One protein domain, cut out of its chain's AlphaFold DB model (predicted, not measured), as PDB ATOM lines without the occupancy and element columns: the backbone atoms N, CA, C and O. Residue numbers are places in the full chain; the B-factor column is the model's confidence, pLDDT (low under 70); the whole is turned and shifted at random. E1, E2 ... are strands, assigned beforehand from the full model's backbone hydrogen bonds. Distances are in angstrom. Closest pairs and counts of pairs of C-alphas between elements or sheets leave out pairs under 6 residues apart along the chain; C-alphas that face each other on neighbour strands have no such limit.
ATOM      1  N   ILE A 314     566.639 363.404 403.794       64.69
ATOM      2  CA  ILE A 314     568.012 363.630 404.293       64.69
ATOM      3  C   ILE A 314     569.025 363.486 403.142       64.69
ATOM      4  O   ILE A 314     569.744 362.492 403.019       64.69
ATOM      5  N   ILE A 315     569.088 364.517 402.292       73.19
ATOM      6  CA  ILE A 315     570.019 364.598 401.160       73.19
ATOM      7  C   ILE A 315     571.462 364.538 401.680       73.19
ATOM      8  O   ILE A 315     571.968 365.482 402.291       73.19
ATOM      9  N   THR A 316     572.142 363.423 401.415       82.94
ATOM     10  CA  THR A 316     573.490 363.142 401.918       82.94
ATOM     11  C   THR A 316     574.505 363.230 400.780       82.94
ATOM     12  O   THR A 316     574.605 362.332 399.946       82.94
ATOM     13  N   GLY A 317     575.270 364.324 400.745       86.94
ATOM     14  CA  GLY A 317     576.338 364.545 399.766       86.94
ATOM     15  C   GLY A 317     577.693 363.972 400.200       86.94
ATOM     16  O   GLY A 317     578.083 364.073 401.367       86.94
ATOM     17  N   ALA A 318     578.449 363.411 399.253       87.94
ATOM     18  CA  ALA A 318     579.816 362.941 399.459       87.94
ATOM     19  C   ALA A 318     580.721 363.271 398.259       87.94
ATOM     20  O   ALA A 318     580.392 362.980 397.113       87.94
ATOM     21  N   THR A 319     581.900 363.839 398.525       89.19
ATOM     22  CA  THR A 319     582.905 364.155 397.495       89.19
ATOM     23  C   THR A 319     583.965 363.055 397.412       89.19
ATOM     24  O   THR A 319     584.573 362.677 398.418       89.19
ATOM     25  N   ILE A 320     584.213 362.552 396.204       90.00
ATOM     26  CA  ILE A 320     585.182 361.499 395.903       90.00
ATOM     27  C   ILE A 320     586.323 362.124 395.099       90.00
ATOM     28  O   ILE A 320     586.149 362.489 393.941       90.00
ATOM     29  N   HIS A 321     587.504 362.220 395.710       88.19
ATOM     30  CA  HIS A 321     588.730 362.619 395.018       88.19
ATOM     31  C   HIS A 321     589.455 361.379 394.485       88.19
ATOM     32  O   HIS A 321     589.805 360.474 395.249       88.19
ATOM     33  N   MET A 322     589.693 361.357 393.180       85.44
ATOM     34  CA  MET A 322     590.442 360.332 392.458       85.44
ATOM     35  C   MET A 322     591.781 360.913 391.967       85.44
ATOM     36  O   MET A 322     592.300 361.872 392.537       85.44
ATOM     37  N   LYS A 323     592.397 360.263 390.979       82.12
ATOM     38  CA  LYS A 323     593.500 360.812 390.188       82.12
ATOM     39  C   LYS A 323     593.072 360.834 388.726       82.12
ATOM     40  O   LYS A 323     592.302 359.965 388.315       82.12
ATOM     41  N   SER A 324     593.662 361.727 387.949       72.94
ATOM     42  CA  SER A 324     593.479 361.818 386.504       72.94
ATOM     43  C   SER A 324     593.695 360.472 385.812       72.94
ATOM     44  O   SER A 324     594.670 359.768 386.099       72.94
ATOM     45  N   GLY A 325     592.805 360.132 384.878       72.44
ATOM     46  CA  GLY A 325     592.866 358.888 384.103       72.44
ATOM     47  C   GLY A 325     592.126 357.690 384.712       72.44
ATOM     48  O   GLY A 325     592.294 356.577 384.220       72.44
ATOM     49  N   TYR A 326     591.303 357.886 385.746       80.44
ATOM     50  CA  TYR A 326     590.326 356.887 386.197       80.44
ATOM     51  C   TYR A 326     588.928 357.221 385.655       80.44
ATOM     52  O   TYR A 326     588.511 358.373 385.699       80.44
ATOM     53  N   HIS A 327     588.187 356.214 385.185       81.19
ATOM     54  CA  HIS A 327     586.767 356.372 384.854       81.19
ATOM     55  C   HIS A 327     585.899 356.509 386.116       81.19
ATOM     56  O   HIS A 327     586.274 356.035 387.193       81.19
ATOM     57  N   GLN A 328     584.729 357.130 385.949       83.00
ATOM     58  CA  GLN A 328     583.723 357.331 386.991       83.00
ATOM     59  C   GLN A 328     583.353 356.007 387.690       83.00
ATOM     60  O   GLN A 328     583.121 355.001 387.010       83.00
ATOM     61  N   PRO A 329     583.318 355.961 389.037       85.94
ATOM     62  CA  PRO A 329     582.886 354.776 389.762       85.94
ATOM     63  C   PRO A 329     581.365 354.611 389.701       85.94
ATOM     64  O   PRO A 329     580.624 355.588 389.637       85.94
ATOM     65  N   TYR A 330     580.898 353.367 389.791       86.75
ATOM     66  CA  TYR A 330     579.472 353.037 389.844       86.75
ATOM     67  C   TYR A 330     579.124 352.216 391.088       86.75
ATOM     68  O   TYR A 330     579.984 351.560 391.683       86.75
ATOM     69  N   VAL A 331     577.862 352.262 391.515       87.12
ATOM     70  CA  VAL A 331     577.362 351.457 392.641       87.12
ATOM     71  C   VAL A 331     577.092 350.035 392.151       87.12
ATOM     72  O   VAL A 331     576.487 349.852 391.100       87.12
ATOM     73  N   ARG A 332     577.579 349.017 392.876       74.12
ATOM     74  CA  ARG A 332     577.551 347.622 392.389       74.12
ATOM     75  C   ARG A 332     576.135 347.068 392.240       74.12
ATOM     76  O   ARG A 332     575.870 346.315 391.308       74.12
ATOM     77  N   ASP A 333     575.269 347.383 393.193       64.69
ATOM     78  CA  ASP A 333     574.125 346.527 393.520       64.69
ATOM     79  C   ASP A 333     572.808 346.972 392.846       64.69
ATOM     80  O   ASP A 333     571.719 346.559 393.240       64.69
ATOM     81  N   ARG A 334     572.912 347.776 391.773       63.06
ATOM     82  CA  ARG A 334     571.815 348.107 390.848       63.06
ATOM     83  C   ARG A 334     572.272 348.071 389.379       63.06
ATOM     84  O   ARG A 334     573.338 348.593 389.076       63.06
ATOM     85  N   PRO A 335     571.456 347.536 388.448       47.12
ATOM     86  CA  PRO A 335     571.743 347.533 387.009       47.12
ATOM     87  C   PRO A 335     571.294 348.817 386.279       47.12
ATOM     88  O   PRO A 335     571.235 348.828 385.053       47.12
ATOM     89  N   GLN A 336     570.931 349.879 387.006       56.16
ATOM     90  CA  GLN A 336     570.637 351.198 386.435       56.16
ATOM     91  C   GLN A 336     571.878 352.093 386.514       56.16
ATOM     92  O   GLN A 336     572.614 352.046 387.498       56.16
ATOM     93  N   ASP A 337     572.087 352.919 385.491       58.91
ATOM     94  CA  ASP A 337     573.235 353.820 385.398       58.91
ATOM     95  C   ASP A 337     573.186 354.897 386.515       58.91
ATOM     96  O   ASP A 337     572.194 355.636 386.588       58.91
ATOM     97  N   PRO A 338     574.220 355.031 387.376       57.47
ATOM     98  CA  PRO A 338     574.286 356.050 388.434       57.47
ATOM     99  C   PRO A 338     574.377 357.500 387.922       57.47
ATOM    100  O   PRO A 338     574.287 358.432 388.718       57.47
ATOM    101  N   LEU A 339     574.531 357.722 386.613       57.06
ATOM    102  CA  LEU A 339     574.310 359.032 385.991       57.06
ATOM    103  C   LEU A 339     572.816 359.394 385.924       57.06
ATOM    104  O   LEU A 339     572.458 360.570 385.933       57.06
ATOM    105  N   THR A 340     571.947 358.381 385.861       60.47
ATOM    106  CA  THR A 340     570.495 358.504 385.624       60.47
ATOM    107  C   THR A 340     569.625 358.145 386.827       60.47
ATOM    108  O   THR A 340     568.423 358.402 386.814       60.47
ATOM    109  N   SER A 341     570.201 357.544 387.870       76.69
ATOM    110  CA  SER A 341     569.463 357.241 389.093       76.69
ATOM    111  C   SER A 341     569.148 358.527 389.858       76.69
ATOM    112  O   SER A 341     570.038 359.279 390.243       76.69
ATOM    113  N   ASN A 342     567.865 358.745 390.145       80.44
ATOM    114  CA  ASN A 342     567.423 359.824 391.032       80.44
ATOM    115  C   ASN A 342     567.725 359.529 392.519       80.44
ATOM    116  O   ASN A 342     567.533 360.406 393.360       80.44
ATOM    117  N   GLU A 343     568.167 358.303 392.839       88.00
ATOM    118  CA  GLU A 343     568.425 357.797 394.198       88.00
ATOM    119  C   GLU A 343     569.922 357.897 394.569       88.00
ATOM    120  O   GLU A 343     570.259 358.374 395.656       88.00
ATOM    121  N   CYS A 344     570.817 357.534 393.634       88.25
ATOM    122  CA  CYS A 344     572.225 357.956 393.619       88.25
ATOM    123  C   CYS A 344     572.472 358.865 392.404       88.25
ATOM    124  O   CYS A 344     572.638 358.339 391.304       88.25
ATOM    125  N   HIS A 345     572.614 360.182 392.571       90.50
ATOM    126  CA  HIS A 345     573.129 361.015 391.478       90.50
ATOM    127  C   HIS A 345     574.634 361.244 391.644       90.50
ATOM    128  O   HIS A 345     575.065 361.708 392.702       90.50
ATOM    129  N   MET A 346     575.442 360.935 390.624       91.62
ATOM    130  CA  MET A 346     576.884 361.211 390.637       91.62
ATOM    131  C   MET A 346     577.305 362.113 389.473       91.62
ATOM    132  O   MET A 346     577.264 361.712 388.312       91.62
ATOM    133  N   GLU A 347     577.781 363.309 389.810       92.50
ATOM    134  CA  GLU A 347     578.198 364.364 388.883       92.50
ATOM    135  C   GLU A 347     579.715 364.620 388.967       92.50
ATOM    136  O   GLU A 347     580.331 364.464 390.027       92.50
ATOM    137  N   ASN A 348     580.331 365.064 387.868       91.44
ATOM    138  CA  ASN A 348     581.674 365.654 387.916       91.44
ATOM    139  C   ASN A 348     581.584 367.060 388.511       91.44
ATOM    140  O   ASN A 348     580.757 367.862 388.077       91.44
ATOM    141  N   VAL A 349     582.478 367.401 389.441       92.00
ATOM    142  CA  VAL A 349     582.581 368.776 389.943       92.00
ATOM    143  C   VAL A 349     583.061 369.681 388.795       92.00
ATOM    144  O   VAL A 349     584.143 369.435 388.254       92.00
ATOM    145  N   PRO A 350     582.311 370.734 388.405       90.38
ATOM    146  CA  PRO A 350     582.669 371.563 387.257       90.38
ATOM    147  C   PRO A 350     584.089 372.136 387.355       90.38
ATOM    148  O   PRO A 350     584.437 372.814 388.322       90.38
ATOM    149  N   GLY A 351     584.909 371.858 386.337       91.25
ATOM    150  CA  GLY A 351     586.328 372.224 386.312       91.25
ATOM    151  C   GLY A 351     587.282 371.197 386.943       91.25
ATOM    152  O   GLY A 351     588.446 371.532 387.159       91.25
ATOM    153  N   SER A 352     586.835 369.970 387.241       89.88
ATOM    154  CA  SER A 352     587.709 368.892 387.717       89.88
ATOM    155  C   SER A 352     587.320 367.507 387.188       89.88
ATOM    156  O   SER A 352     586.320 366.931 387.606       89.88
ATOM    157  N   ASP A 353     588.178 366.929 386.343       84.62
ATOM    158  CA  ASP A 353     588.052 365.544 385.847       84.62
ATOM    159  C   ASP A 353     588.359 364.483 386.932       84.62
ATOM    160  O   ASP A 353     588.106 363.292 386.755       84.62
ATOM    161  N   ASP A 354     588.927 364.921 388.062       90.50
ATOM    162  CA  ASP A 354     589.453 364.086 389.149       90.50
ATOM    163  C   ASP A 354     588.501 364.000 390.357       90.50
ATOM    164  O   ASP A 354     588.804 363.290 391.324       90.50
ATOM    165  N   VAL A 355     587.396 364.756 390.366       91.44
ATOM    166  CA  VAL A 355     586.550 364.936 391.556       91.44
ATOM    167  C   VAL A 355     585.071 364.772 391.226       91.44
ATOM    168  O   VAL A 355     584.477 365.577 390.514       91.44
ATOM    169  N   PHE A 356     584.468 363.759 391.841       92.88
ATOM    170  CA  PHE A 356     583.064 363.402 391.676       92.88
ATOM    171  C   PHE A 356     582.290 363.829 392.922       92.88
ATOM    172  O   PHE A 356     582.737 363.591 394.051       92.88
ATOM    173  N   HIS A 357     581.127 364.443 392.742       93.50
ATOM    174  CA  HIS A 357     580.169 364.682 393.811       93.50
ATOM    175  C   HIS A 357     579.034 363.664 393.686       93.50
ATOM    176  O   HIS A 357     578.474 363.464 392.614       93.50
ATOM    177  N   MET A 358     578.735 362.969 394.779       93.50
ATOM    178  CA  MET A 358     577.681 361.966 394.847       93.50
ATOM    179  C   MET A 358     576.613 362.446 395.823       93.50
ATOM    180  O   MET A 358     576.883 362.586 397.018       93.50
ATOM    181  N   THR A 359     575.410 362.675 395.312       93.56
ATOM    182  CA  THR A 359     574.231 363.070 396.079       93.56
ATOM    183  C   THR A 359     573.341 361.850 396.280       93.56
ATOM    184  O   THR A 359     572.850 361.267 395.315       93.56
ATOM    185  N   VAL A 360     573.134 361.467 397.541       93.12
ATOM    186  CA  VAL A 360     572.230 360.381 397.933       93.12
ATOM    187  C   VAL A 360     570.925 360.982 398.440       93.12
ATOM    188  O   VAL A 360     570.946 361.769 399.388       93.12
ATOM    189  N   THR A 361     569.804 360.630 397.810       92.31
ATOM    190  CA  THR A 361     568.458 361.120 398.175       92.31
ATOM    191  C   THR A 361     567.671 360.078 398.971       92.31
ATOM    192  O   THR A 361     567.047 360.429 399.967       92.31
ATOM    193  N   ASP A 362     567.786 358.797 398.606       92.12
ATOM    194  CA  ASP A 362     567.370 357.641 399.407       92.12
ATOM    195  C   ASP A 362     568.598 356.756 399.666       92.12
ATOM    196  O   ASP A 362     569.287 356.330 398.740       92.12
ATOM    197  N   LEU A 363     568.875 356.460 400.937       91.12
ATOM    198  CA  LEU A 363     569.977 355.595 401.358       91.12
ATOM    199  C   LEU A 363     569.769 354.140 400.900       91.12
ATOM    200  O   LEU A 363     570.679 353.537 400.331       91.12
ATOM    201  N   ARG A 364     568.569 353.578 401.093       89.06
ATOM    202  CA  ARG A 364     568.239 352.215 400.632       89.06
ATOM    203  C   ARG A 364     568.146 352.184 399.113       89.06
ATOM    204  O   ARG A 364     568.637 351.250 398.481       89.06
ATOM    205  N   GLY A 365     567.579 353.243 398.545       87.94
ATOM    206  CA  GLY A 365     567.545 353.497 397.114       87.94
ATOM    207  C   GLY A 365     568.939 353.445 396.490       87.94
ATOM    208  O   GLY A 365     569.188 352.703 395.543       87.94
ATOM    209  N   CYS A 366     569.900 354.120 397.112       89.19
ATOM    210  CA  CYS A 366     571.279 354.184 396.647       89.19
ATOM    211  C   CYS A 366     572.141 352.945 396.992       89.19
ATOM    212  O   CYS A 366     573.358 352.959 396.822       89.19
ATOM    213  N   GLY A 367     571.547 351.846 397.473       90.38
ATOM    214  CA  GLY A 367     572.297 350.632 397.821       90.38
ATOM    215  C   GLY A 367     573.239 350.817 399.018       90.38
ATOM    216  O   GLY A 367     574.283 350.166 399.095       90.38
ATOM    217  N   VAL A 368     572.901 351.724 399.942       91.62
ATOM    218  CA  VAL A 368     573.631 351.903 401.200       91.62
ATOM    219  C   VAL A 368     573.164 350.849 402.208       91.62
ATOM    220  O   VAL A 368     572.026 350.865 402.672       91.62
ATOM    221  N   GLU A 369     574.060 349.935 402.572       91.62
ATOM    222  CA  GLU A 369     573.805 348.852 403.529       91.62
ATOM    223  C   GLU A 369     574.278 349.211 404.949       91.62
ATOM    224  O   GLU A 369     575.252 349.943 405.139       91.62
ATOM    225  N   THR A 370     573.655 348.636 405.980       91.25
ATOM    226  CA  THR A 370     574.112 348.758 407.376       91.25
ATOM    227  C   THR A 370     575.208 347.732 407.700       91.25
ATOM    228  O   THR A 370     574.931 346.582 408.040       91.25
ATOM    229  N   CYS A 371     576.471 348.154 407.643       92.38
ATOM    230  CA  CYS A 371     577.659 347.392 408.050       92.38
ATOM    231  C   CYS A 371     577.867 347.429 409.584       92.38
ATOM    232  O   CYS A 371     578.905 347.897 410.065       92.38
ATOM    233  N   GLY A 372     576.883 346.964 410.359       93.31
ATOM    234  CA  GLY A 372     576.833 347.208 411.809       93.31
ATOM    235  C   GLY A 372     576.602 348.696 412.091       93.31
ATOM    236  O   GLY A 372     575.793 349.319 411.407       93.31
ATOM    237  N   ASP A 373     577.357 349.283 413.024       91.44
ATOM    238  CA  ASP A 373     577.257 350.693 413.467       91.44
ATOM    239  C   ASP A 373     577.601 351.757 412.387       91.44
ATOM    240  O   ASP A 373     577.855 352.921 412.703       91.44
ATOM    241  N   TYR A 374     577.696 351.368 411.112       88.25
ATOM    242  CA  TYR A 374     578.115 352.221 410.001       88.25
ATOM    243  C   TYR A 374     577.317 351.938 408.736       88.25
ATOM    244  O   TYR A 374     577.134 350.787 408.344       88.25
ATOM    245  N   MET A 375     576.966 353.000 408.018       88.94
ATOM    246  CA  MET A 375     576.456 352.897 406.656       88.94
ATOM    247  C   MET A 375     577.605 352.636 405.666       88.94
ATOM    248  O   MET A 375     578.657 353.280 405.717       88.94
ATOM    249  N   CYS A 376     577.400 351.671 404.776       88.88
ATOM    250  CA  CYS A 376     578.342 351.174 403.779       88.88
ATOM    251  C   CYS A 376     577.803 351.444 402.376       88.88
ATOM    252  O   CYS A 376     576.694 351.023 402.073       88.88
ATOM    253  N   LEU A 377     578.622 352.015 401.491       92.81
ATOM    254  CA  LEU A 377     578.367 351.962 400.049       92.81
ATOM    255  C   LEU A 377     579.453 351.138 399.346       92.81
ATOM    256  O   LEU A 377     580.650 351.358 399.574       92.81
ATOM    257  N   THR A 378     579.036 350.202 398.488       88.75
ATOM    258  CA  THR A 378     579.930 349.377 397.661       88.75
ATOM    259  C   THR A 378     580.091 350.005 396.278       88.75
ATOM    260  O   THR A 378     579.300 349.766 395.366       88.75
ATOM    261  N   MET A 379     581.157 350.789 396.107       88.81
ATOM    262  CA  MET A 379     581.511 351.358 394.806       88.81
ATOM    263  C   MET A 379     582.501 350.469 394.051       88.81
ATOM    264  O   MET A 379     583.502 349.981 394.598       88.81
ATOM    265  N   VAL A 380     582.215 350.287 392.765       86.94
ATOM    266  CA  VAL A 380     583.057 349.619 391.783       86.94
ATOM    267  C   VAL A 380     583.811 350.683 391.003       86.94
ATOM    268  O   VAL A 380     583.216 351.536 390.352       86.94
ATOM    269  N   PHE A 381     585.137 350.615 391.055       85.94
ATOM    270  CA  PHE A 381     586.004 351.437 390.223       85.94
ATOM    271  C   PHE A 381     586.353 350.608 388.984       85.94
ATOM    272  O   PHE A 381     587.158 349.672 389.119       85.94
ATOM    273  N   PRO A 382     585.748 350.879 387.807       77.06
ATOM    274  CA  PRO A 382     586.140 350.211 386.575       77.06
ATOM    275  C   PRO A 382     587.625 350.488 386.343       77.06
ATOM    276  O   PRO A 382     588.061 351.638 386.239       77.06
ATOM    277  N   ARG A 383     588.441 349.428 386.332       63.56
ATOM    278  CA  ARG A 383     589.858 349.585 386.008       63.56
ATOM    279  C   ARG A 383     589.942 349.942 384.537       63.56
ATOM    280  O   ARG A 383     589.662 349.083 383.713       63.56
ATOM    281  N   VAL A 384     590.417 351.139 384.220       53.88
ATOM    282  CA  VAL A 384     591.019 351.398 382.911       53.88
ATOM    283  C   VAL A 384     592.305 350.562 382.848       53.88
ATOM    284  O   VAL A 384     593.189 350.767 383.690       53.88
ATOM    285  N   PRO A 385     592.460 349.591 381.930       50.03
ATOM    286  CA  PRO A 385     593.786 349.108 381.575       50.03
ATOM    287  C   PRO A 385     594.558 350.274 380.956       50.03
ATOM    288  O   PRO A 385     593.976 351.080 380.232       50.03
ATOM    289  N   ALA A 386     595.863 350.360 381.215       45.34
ATOM    290  CA  ALA A 386     596.678 351.505 380.792       45.34
ATOM    291  C   ALA A 386     596.685 351.750 379.263       45.34
ATOM    292  O   ALA A 386     597.028 352.845 378.831       45.34
ATOM    293  N   ASP A 387     596.256 350.760 378.471       47.22
ATOM    294  CA  ASP A 387     596.247 350.767 377.005       47.22
ATOM    295  C   ASP A 387     594.834 350.873 376.372       47.22
ATOM    296  O   ASP A 387     594.698 350.738 375.153       47.22
TER     297      ASP A 387
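This is residues 314 to 387 of the 1047 residues of an uncharacterized protein of Folsomia candida (UniProt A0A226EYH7). Little regular structure: a small sheet, E1, E3 and E2, stands across from a separate hairpin, E4 and E5, and the long loop of residues 322 to 343 reaches over, its residues 330 to 331 pairing with E5. The 74 printed residues hold five strands, E1 to E5 along the chain, under half of the residues: all strand, both sheets antiparallel. The whole is compact, radius of gyration 12.7 A, spanning 38 by 25 by 24 A.

Start at inner strand E3, residues 355 to 360. Its antiparallel neighbours are E1, residues 316 to 321 (N 318 to O 358, 2.9 A), and its hairpin partner E2, residues 344 to 348 (N 357 to O 347, 2.8 A). E4, residues 368 to 370, and E5, residues 375 to 381, form the other hairpin (N 376 to O 369, 2.8 A), apart from E1, E2 and E3.

Find C-alpha 316 at (573.490, 363.142, 401.918), where E1 begins, 16.7 A long. E3 measures 16.3 A, E2 13.5 A, E4 6.9 A; E5, 19.1 A, ends at C-alpha 381, (586.004, 351.437, 390.223).

C-alphas 314 and 387, the farthest apart, are 41.3 A apart. The printed part has no cut; pLDDT is under 70 at 314, 333 to 340 and 383 to 387.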